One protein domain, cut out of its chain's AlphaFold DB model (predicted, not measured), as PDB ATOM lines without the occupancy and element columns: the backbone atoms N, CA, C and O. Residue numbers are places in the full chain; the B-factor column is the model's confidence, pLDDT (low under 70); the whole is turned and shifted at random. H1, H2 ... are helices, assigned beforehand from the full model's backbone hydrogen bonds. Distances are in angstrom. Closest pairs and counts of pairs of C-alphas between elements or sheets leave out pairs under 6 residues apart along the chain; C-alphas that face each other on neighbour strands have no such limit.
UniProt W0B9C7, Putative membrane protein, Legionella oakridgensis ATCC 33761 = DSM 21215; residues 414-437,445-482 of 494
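AT A GLANCE: This is residues 414 to 437 and 445 to 482 of the 494 residues of the protein "Putative membrane protein" of Legionella oakridgensis ATCC 33761 = DSM 21215 (UniProt W0B9C7). The long helix H1 has H2 packed on its first part, residues 414 to 424, running opposite ways, while H3 runs the same way as H1 with little contact; the rest of H1 extends the length. The printed part has 62 residues, with three named helices in the order H1, H2, H3 and no named strand: all helix. It is loose, with a radius of gyration of the C-alphas of 13.5 A and spans of 45 by 19 by 15 A.

IN THESE COORDINATES: H1, residues 414 to 436, measures 33.0 A from C-alpha 414 at (252.712, 526.785, 416.546). H2 is residues 449 to 463, 21.1 A. H3, residues 469 to 482, 20.4 A, ends at C-alpha 482, (258.885, 539.879, 413.321).

HOW THE PARTS SIT: H1 touches H2 with residues 414 to 424 alone, at a shallow tilt of 31 degrees; the closest C-alphas, of Leu 417 and Cys 455, are 6.3 A apart. H1 and H3 are close but not clearly touching, C-alphas 414 and 475 being closest at 7.9 A. H2 and H3 are near each other. In H1, H2 and H3 every O i to N i+4 pair is within hydrogen-bond range.

THE WHOLE: Residues 438 to 444 are not printed; C-alphas 437 and 445 are 12.0 A apart across this cut. The H2 to H3 link is tight. Mean pLDDT of the printed part is 70.0, with 34 residues under 70, among them 449 to 472.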
ATOM      1  N   LEU A 414     253.091 525.565 417.264       65.81
ATOM      2  CA  LEU A 414     252.712 526.785 416.546       65.81
ATOM      3  C   LEU A 414     251.742 527.672 417.335       65.81
ATOM      4  O   LEU A 414     251.915 528.892 417.357       65.81
ATOM      5  N   THR A 415     250.752 527.089 418.015       70.50
ATOM      6  CA  THR A 415     249.791 527.865 418.815       70.50
ATOM      7  C   THR A 415     250.459 528.416 420.073       70.50
ATOM      8  O   THR A 415     250.213 529.565 420.451       70.50
ATOM      9  N   MET A 416     251.401 527.666 420.660       68.56
ATOM     10  CA  MET A 416     252.252 528.168 421.744       68.56
ATOM     11  C   MET A 416     253.123 529.347 421.300       68.56
ATOM     12  O   MET A 416     253.238 530.331 422.034       68.56
ATOM     13  N   LEU A 417     253.731 529.269 420.112       72.69
ATOM     14  CA  LEU A 417     254.541 530.357 419.568       72.69
ATOM     15  C   LEU A 417     253.695 531.617 419.354       72.69
ATOM     16  O   LEU A 417     254.085 532.695 419.800       72.69
ATOM     17  N   GLN A 418     252.519 531.485 418.738       76.50
ATOM     18  CA  GLN A 418     251.615 532.609 418.491       76.50
ATOM     19  C   GLN A 418     251.171 533.288 419.796       76.50
ATOM     20  O   GLN A 418     251.225 534.516 419.907       76.50
ATOM     21  N   GLY A 419     250.781 532.503 420.805       74.31
ATOM     22  CA  GLY A 419     250.385 533.031 422.112       74.31
ATOM     23  C   GLY A 419     251.519 533.790 422.806       74.31
ATOM     24  O   GLY A 419     251.319 534.900 423.307       74.31
ATOM     25  N   ARG A 420     252.738 533.239 422.773       75.94
ATOM     26  CA  ARG A 420     253.919 533.889 423.360       75.94
ATOM     27  C   ARG A 420     254.311 535.150 422.600       75.94
ATOM     28  O   ARG A 420     254.567 536.165 423.236       75.94
ATOM     29  N   LEU A 421     254.287 535.144 421.269       76.88
ATOM     30  CA  LEU A 421     254.567 536.340 420.471       76.88
ATOM     31  C   LEU A 421     253.582 537.474 420.766       76.88
ATOM     32  O   LEU A 421     254.011 538.606 420.966       76.88
ATOM     33  N   LYS A 422     252.286 537.172 420.897       80.75
ATOM     34  CA  LYS A 422     251.274 538.170 421.282       80.75
ATOM     35  C   LYS A 422     251.522 538.741 422.685       80.75
ATOM     36  O   LYS A 422     251.292 539.923 422.931       80.75
ATOM     37  N   LYS A 423     252.006 537.916 423.621       78.38
ATOM     38  CA  LYS A 423     252.411 538.375 424.961       78.38
ATOM     39  C   LYS A 423     253.665 539.254 424.892       78.38
ATOM     40  O   LYS A 423     253.711 540.274 425.572       78.38
ATOM     41  N   LEU A 424     254.641 538.900 424.050       79.88
ATOM     42  CA  LEU A 424     255.858 539.686 423.830       79.88
ATOM     43  C   LEU A 424     255.535 541.084 423.302       79.88
ATOM     44  O   LEU A 424     255.997 542.065 423.873       79.88
ATOM     45  N   THR A 425     254.718 541.176 422.251       77.69
ATOM     46  CA  THR A 425     254.355 542.462 421.639       77.69
ATOM     47  C   THR A 425     253.605 543.356 422.618       77.69
ATOM     48  O   THR A 425     253.924 544.535 422.728       77.69
ATOM     49  N   ARG A 426     252.683 542.794 423.413       80.56
ATOM     50  CA  ARG A 426     251.978 543.542 424.466       80.56
ATOM     51  C   ARG A 426     252.932 544.093 425.533       80.56
ATOM     52  O   ARG A 426     252.755 545.224 425.970       80.56
ATOM     53  N   LEU A 427     253.929 543.310 425.951       79.06
ATOM     54  CA  LEU A 427     254.919 543.747 426.943       79.06
ATOM     55  C   LEU A 427     255.853 544.827 426.389       79.06
ATOM     56  O   LEU A 427     256.147 545.789 427.093       79.06
ATOM     57  N   LEU A 428     256.291 544.689 425.136       78.81
ATOM     58  CA  LEU A 428     257.115 545.697 424.471       78.81
ATOM     59  C   LEU A 428     256.352 547.013 424.295       78.81
ATOM     60  O   LEU A 428     256.900 548.062 424.619       78.81
ATOM     61  N   LEU A 429     255.083 546.950 423.880       81.00
ATOM     62  CA  LEU A 429     254.221 548.125 423.741       81.00
ATOM     63  C   LEU A 429     253.994 548.835 425.084       81.00
ATOM     64  O   LEU A 429     254.048 550.059 425.165       81.00
ATOM     65  N   TYR A 430     253.777 548.069 426.156       79.81
ATOM     66  CA  TYR A 430     253.646 548.631 427.499       79.81
ATOM     67  C   TYR A 430     254.938 549.330 427.943       79.81
ATOM     68  O   TYR A 430     254.900 550.463 428.415       79.81
ATOM     69  N   ASN A 431     256.095 548.693 427.736       79.38
ATOM     70  CA  ASN A 431     257.387 549.295 428.061       79.38
ATOM     71  C   ASN A 431     257.640 550.576 427.258       79.38
ATOM     72  O   ASN A 431     258.094 551.561 427.834       79.38
ATOM     73  N   SER A 432     257.326 550.594 425.956       78.62
ATOM     74  CA  SER A 432     257.486 551.800 425.139       78.62
ATOM     75  C   SER A 432     256.575 552.932 425.616       78.62
ATOM     76  O   SER A 432     257.029 554.066 425.713       78.62
ATOM     77  N   GLN A 433     255.327 552.636 425.996       79.94
ATOM     78  CA  GLN A 433     254.411 553.634 426.565       79.94
ATOM     79  C   GLN A 433     254.945 554.226 427.879       79.94
ATOM     80  O   GLN A 433     254.924 555.439 428.059       79.94
ATOM     81  N   GLN A 434     255.482 553.393 428.773       75.12
ATOM     82  CA  GLN A 434     256.049 553.845 430.052       75.12
ATOM     83  C   GLN A 434     257.327 554.687 429.886       75.12
ATOM     84  O   GLN A 434     257.599 555.574 430.697       75.12
ATOM     85  N   ILE A 435     258.114 554.429 428.837       75.81
ATOM     86  CA  ILE A 435     259.302 555.228 428.501       75.81
ATOM     87  C   ILE A 435     258.897 556.616 427.991       75.81
ATOM     88  O   ILE A 435     259.508 557.602 428.397       75.81
ATOM     89  N   LEU A 436     257.858 556.688 427.152       77.75
ATOM     90  CA  LEU A 436     257.370 557.927 426.534       77.75
ATOM     91  C   LEU A 436     256.585 558.836 427.500       77.75
ATOM     92  O   LEU A 436     256.397 560.014 427.208       77.75
ATOM     93  N   MET A 437     256.133 558.320 428.647       74.50
ATOM     94  CA  MET A 437     255.465 559.112 429.687       74.50
ATOM     95  C   MET A 437     256.462 559.938 430.529       74.50
ATOM     96  O   MET A 437     257.599 559.497 430.753       74.50
ATOM     97  N   LEU A 445     259.036 549.006 434.572       67.56
ATOM     98  CA  LEU A 445     259.338 548.299 433.325       67.56
ATOM     99  C   LEU A 445     259.251 546.780 433.510       67.56
ATOM    100  O   LEU A 445     259.607 546.222 434.553       67.56
ATOM    101  N   HIS A 446     258.768 546.091 432.480       69.44
ATOM    102  CA  HIS A 446     258.769 544.634 432.403       69.44
ATOM    103  C   HIS A 446     260.026 544.142 431.684       69.44
ATOM    104  O   HIS A 446     260.441 544.745 430.705       69.44
ATOM    105  N   ASP A 447     260.619 543.035 432.132       69.25
ATOM    106  CA  ASP A 447     261.757 542.403 431.450       69.25
ATOM    107  C   ASP A 447     261.242 541.415 430.377       69.25
ATOM    108  O   ASP A 447     260.709 540.359 430.738       69.25
ATOM    109  N   PRO A 448     261.359 541.720 429.067       73.00
ATOM    110  CA  PRO A 448     260.900 540.833 427.999       73.00
ATOM    111  C   PRO A 448     261.917 539.732 427.651       73.00
ATOM    112  O   PRO A 448     261.607 538.854 426.844       73.00
ATOM    113  N   THR A 449     263.122 539.755 428.232       63.78
ATOM    114  CA  THR A 449     264.278 538.970 427.768       63.78
ATOM    115  C   THR A 449     264.006 537.469 427.785       63.78
ATOM    116  O   THR A 449     264.241 536.773 426.800       63.78
ATOM    117  N   THR A 450     263.447 536.945 428.877       62.59
ATOM    118  CA  THR A 450     263.137 535.509 429.007       62.59
ATOM    119  C   THR A 450     262.120 535.048 427.970       62.59
ATOM    120  O   THR A 450     262.266 533.982 427.375       62.59
ATOM    121  N   LEU A 451     261.097 535.861 427.723       66.06
ATOM    122  CA  LEU A 451     260.028 535.539 426.793       66.06
ATOM    123  C   LEU A 451     260.524 535.609 425.343       66.06
ATOM    124  O   LEU A 451     260.183 534.740 424.541       66.06
ATOM    125  N   PHE A 452     261.410 536.560 425.043       69.00
ATOM    126  CA  PHE A 452     262.124 536.645 423.773       69.00
ATOM    127  C   PHE A 452     262.967 535.389 423.498       69.00
ATOM    128  O   PHE A 452     262.827 534.778 422.437       69.00
ATOM    129  N   TRP A 453     263.776 534.943 424.466       63.28
ATOM    130  CA  TRP A 453     264.586 533.725 424.325       63.28
ATOM    131  C   TRP A 453     263.740 532.471 424.105       63.28
ATOM    132  O   TRP A 453     264.106 531.614 423.296       63.28
ATOM    133  N   VAL A 454     262.585 532.359 424.768       64.69
ATOM    134  CA  VAL A 454     261.686 531.220 424.543       64.69
ATOM    135  C   VAL A 454     261.050 531.272 423.153       64.69
ATOM    136  O   VAL A 454     261.000 530.243 422.483       64.69
ATOM    137  N   CYS A 455     260.610 532.444 422.685       68.50
ATOM    138  CA  CYS A 455     260.113 532.599 421.315       68.50
ATOM    139  C   CYS A 455     261.179 532.190 420.292       68.50
ATOM    140  O   CYS A 455     260.884 531.425 419.378       68.50
ATOM    141  N   ARG A 456     262.430 532.628 420.482       68.00
ATOM    142  CA  ARG A 456     263.560 532.234 419.634       68.00
ATOM    143  C   ARG A 456     263.784 530.721 419.629       68.00
ATOM    144  O   ARG A 456     263.899 530.134 418.559       68.00
ATOM    145  N   SER A 457     263.804 530.098 420.805       59.78
ATOM    146  CA  SER A 457     264.018 528.649 420.935       59.78
ATOM    147  C   SER A 457     262.922 527.853 420.217       59.78
ATOM    148  O   SER A 457     263.211 526.881 419.526       59.78
ATOM    149  N   LEU A 458     261.662 528.294 420.323       65.62
ATOM    150  CA  LEU A 458     260.541 527.688 419.599       65.62
ATOM    151  C   LEU A 458     260.671 527.864 418.081       65.62
ATOM    152  O   LEU A 458     260.385 526.926 417.344       65.62
ATOM    153  N   PHE A 459     261.130 529.028 417.610       68.88
ATOM    154  CA  PHE A 459     261.405 529.255 416.187       68.88
ATOM    155  C   PHE A 459     262.501 528.336 415.644       68.88
ATOM    156  O   PHE A 459     262.321 527.750 414.578       68.88
ATOM    157  N   GLU A 460     263.618 528.200 416.364       65.12
ATOM    158  CA  GLU A 460     264.712 527.299 415.983       65.12
ATOM    159  C   GLU A 460     264.211 525.845 415.935       65.12
ATOM    160  O   GLU A 460     264.438 525.149 414.946       65.12
ATOM    161  N   LEU A 461     263.422 525.419 416.925       64.81
ATOM    162  CA  LEU A 461     262.863 524.066 416.983       64.81
ATOM    163  C   LEU A 461     261.894 523.771 415.823       64.81
ATOM    164  O   LEU A 461     262.027 522.749 415.153       64.81
ATOM    165  N   LEU A 462     260.972 524.696 415.532       67.94
ATOM    166  CA  LEU A 462     260.019 524.591 414.418       67.94
ATOM    167  C   LEU A 462     260.708 524.628 413.046       67.94
ATOM    168  O   LEU A 462     260.204 524.042 412.090       67.94
ATOM    169  N   SER A 463     261.861 525.293 412.928       62.84
ATOM    170  CA  SER A 463     262.611 525.361 411.667       62.84
ATOM    171  C   SER A 463     263.261 524.033 411.263       62.84
ATOM    172  O   SER A 463     263.472 523.794 410.074       62.84
ATOM    173  N   HIS A 464     263.532 523.155 412.233       58.41
ATOM    174  CA  HIS A 464     264.110 521.830 412.005       58.41
ATOM    175  C   HIS A 464     263.062 520.732 411.759       58.41
ATOM    176  O   HIS A 464     263.419 519.615 411.384       58.41
ATOM    177  N   GLU A 465     261.772 521.024 411.937       61.31
ATOM    178  CA  GLU A 465     260.692 520.048 411.799       61.31
ATOM    179  C   GLU A 465     260.168 519.960 410.350       61.31
ATOM    180  O   GLU A 465     260.009 520.963 409.643       61.31
ATOM    181  N   ARG A 466     259.841 518.744 409.881       55.97
ATOM    182  CA  ARG A 466     259.132 518.534 408.603       55.97
ATOM    183  C   ARG A 466     257.658 518.933 408.751       55.97
ATOM    184  O   ARG A 466     256.773 518.092 408.836       55.97
ATOM    185  N   LEU A 467     257.401 520.236 408.774       61.41
ATOM    186  CA  LEU A 467     256.055 520.805 408.847       61.41
ATOM    187  C   LEU A 467     255.286 520.614 407.524       61.41
ATOM    188  O   LEU A 467     255.859 520.728 406.436       61.41
ATOM    189  N   SER A 468     253.971 520.394 407.622       63.88
ATOM    190  CA  SER A 468     253.046 520.415 406.476       63.88
ATOM    191  C   SER A 468     253.114 521.758 405.722       63.88
ATOM    192  O   SER A 468     253.389 522.799 406.329       63.88
ATOM    193  N   LYS A 469     252.847 521.763 404.403       62.03
ATOM    194  CA  LYS A 469     252.951 522.955 403.526       62.03
ATOM    195  C   LYS A 469     252.200 524.178 404.087       62.03
ATOM    196  O   LYS A 469     252.741 525.281 404.075       62.03
ATOM    197  N   LYS A 470     251.008 523.975 404.666       67.31
ATOM    198  CA  LYS A 470     250.184 525.030 405.297       67.31
ATOM    199  C   LYS A 470     250.867 525.664 406.520       67.31
ATOM    200  O   LYS A 470     250.885 526.883 406.671       67.31
ATOM    201  N   ASN A 471     251.496 524.840 407.354       65.44
ATOM    202  CA  ASN A 471     252.167 525.273 408.580       65.44
ATOM    203  C   ASN A 471     253.496 525.990 408.294       65.44
ATOM    204  O   ASN A 471     253.846 526.935 408.999       65.44
ATOM    205  N   LYS A 472     254.200 525.607 407.218       69.50
ATOM    206  CA  LYS A 472     255.389 526.333 406.733       69.50
ATOM    207  C   LYS A 472     255.049 527.744 406.253       69.50
ATOM    208  O   LYS A 472     255.769 528.684 406.579       69.50
ATOM    209  N   HIS A 473     253.945 527.904 405.520       70.00
ATOM    210  CA  HIS A 473     253.487 529.221 405.072       70.00
ATOM    211  C   HIS A 473     253.175 530.142 406.263       70.00
ATOM    212  O   HIS A 473     253.629 531.283 406.309       70.00
ATOM    213  N   PHE A 474     252.481 529.622 407.279       70.06
ATOM    214  CA  PHE A 474     252.173 530.374 408.497       70.06
ATOM    215  C   PHE A 474     253.428 530.777 409.294       70.06
ATOM    216  O   PHE A 474     253.537 531.917 409.744       70.06
ATOM    217  N   LEU A 475     254.417 529.881 409.412       70.56
ATOM    218  CA  LEU A 475     255.702 530.191 410.052       70.56
ATOM    219  C   LEU A 475     256.453 531.314 409.314       70.56
ATOM    220  O   LEU A 475     257.026 532.193 409.956       70.56
ATOM    221  N   ASN A 476     256.419 531.318 407.978       71.38
ATOM    222  CA  ASN A 476     257.029 532.372 407.166       71.38
ATOM    223  C   ASN A 476     256.327 533.727 407.342       71.38
ATOM    224  O   ASN A 476     257.008 534.745 407.447       71.38
ATOM    225  N   LEU A 477     254.994 533.752 407.455       71.31
ATOM    226  CA  LEU A 477     254.252 534.981 407.765       71.31
ATOM    227  C   LEU A 477     254.642 535.555 409.135       71.31
ATOM    228  O   LEU A 477     254.904 536.752 409.246       71.31
ATOM    229  N   LEU A 478     254.757 534.706 410.164       67.00
ATOM    230  CA  LEU A 478     255.216 535.124 411.496       67.00
ATOM    231  C   LEU A 478     256.673 535.605 411.492       67.00
ATOM    232  O   LEU A 478     257.027 536.545 412.200       67.00
ATOM    233  N   LYS A 479     257.534 534.978 410.684       69.44
ATOM    234  CA  LYS A 479     258.921 535.418 410.502       69.44
ATOM    235  C   LYS A 479     258.976 536.802 409.851       69.44
ATOM    236  O   LYS A 479     259.771 537.633 410.280       69.44
ATOM    237  N   ASN A 480     258.123 537.059 408.862       65.62
ATOM    238  CA  ASN A 480     258.048 538.350 408.181       65.62
ATOM    239  C   ASN A 480     257.508 539.455 409.097       65.62
ATOM    240  O   ASN A 480     258.095 540.533 409.130       65.62
ATOM    241  N   SER A 481     256.476 539.189 409.906       63.06
ATOM    242  CA  SER A 481     255.952 540.187 410.851       63.06
ATOM    243  C   SER A 481     256.970 540.575 411.931       63.06
ATOM    244  O   SER A 481     257.101 541.751 412.266       63.06
ATOM    245  N   LEU A 482     257.761 539.614 412.418       61.00
ATOM    246  CA  LEU A 482     258.885 539.879 413.321       61.00
ATOM    247  C   LEU A 482     260.032 540.623 412.640       61.00
ATOM    248  O   LEU A 482     260.667 541.464 413.271       61.00
TER     249      LEU A 482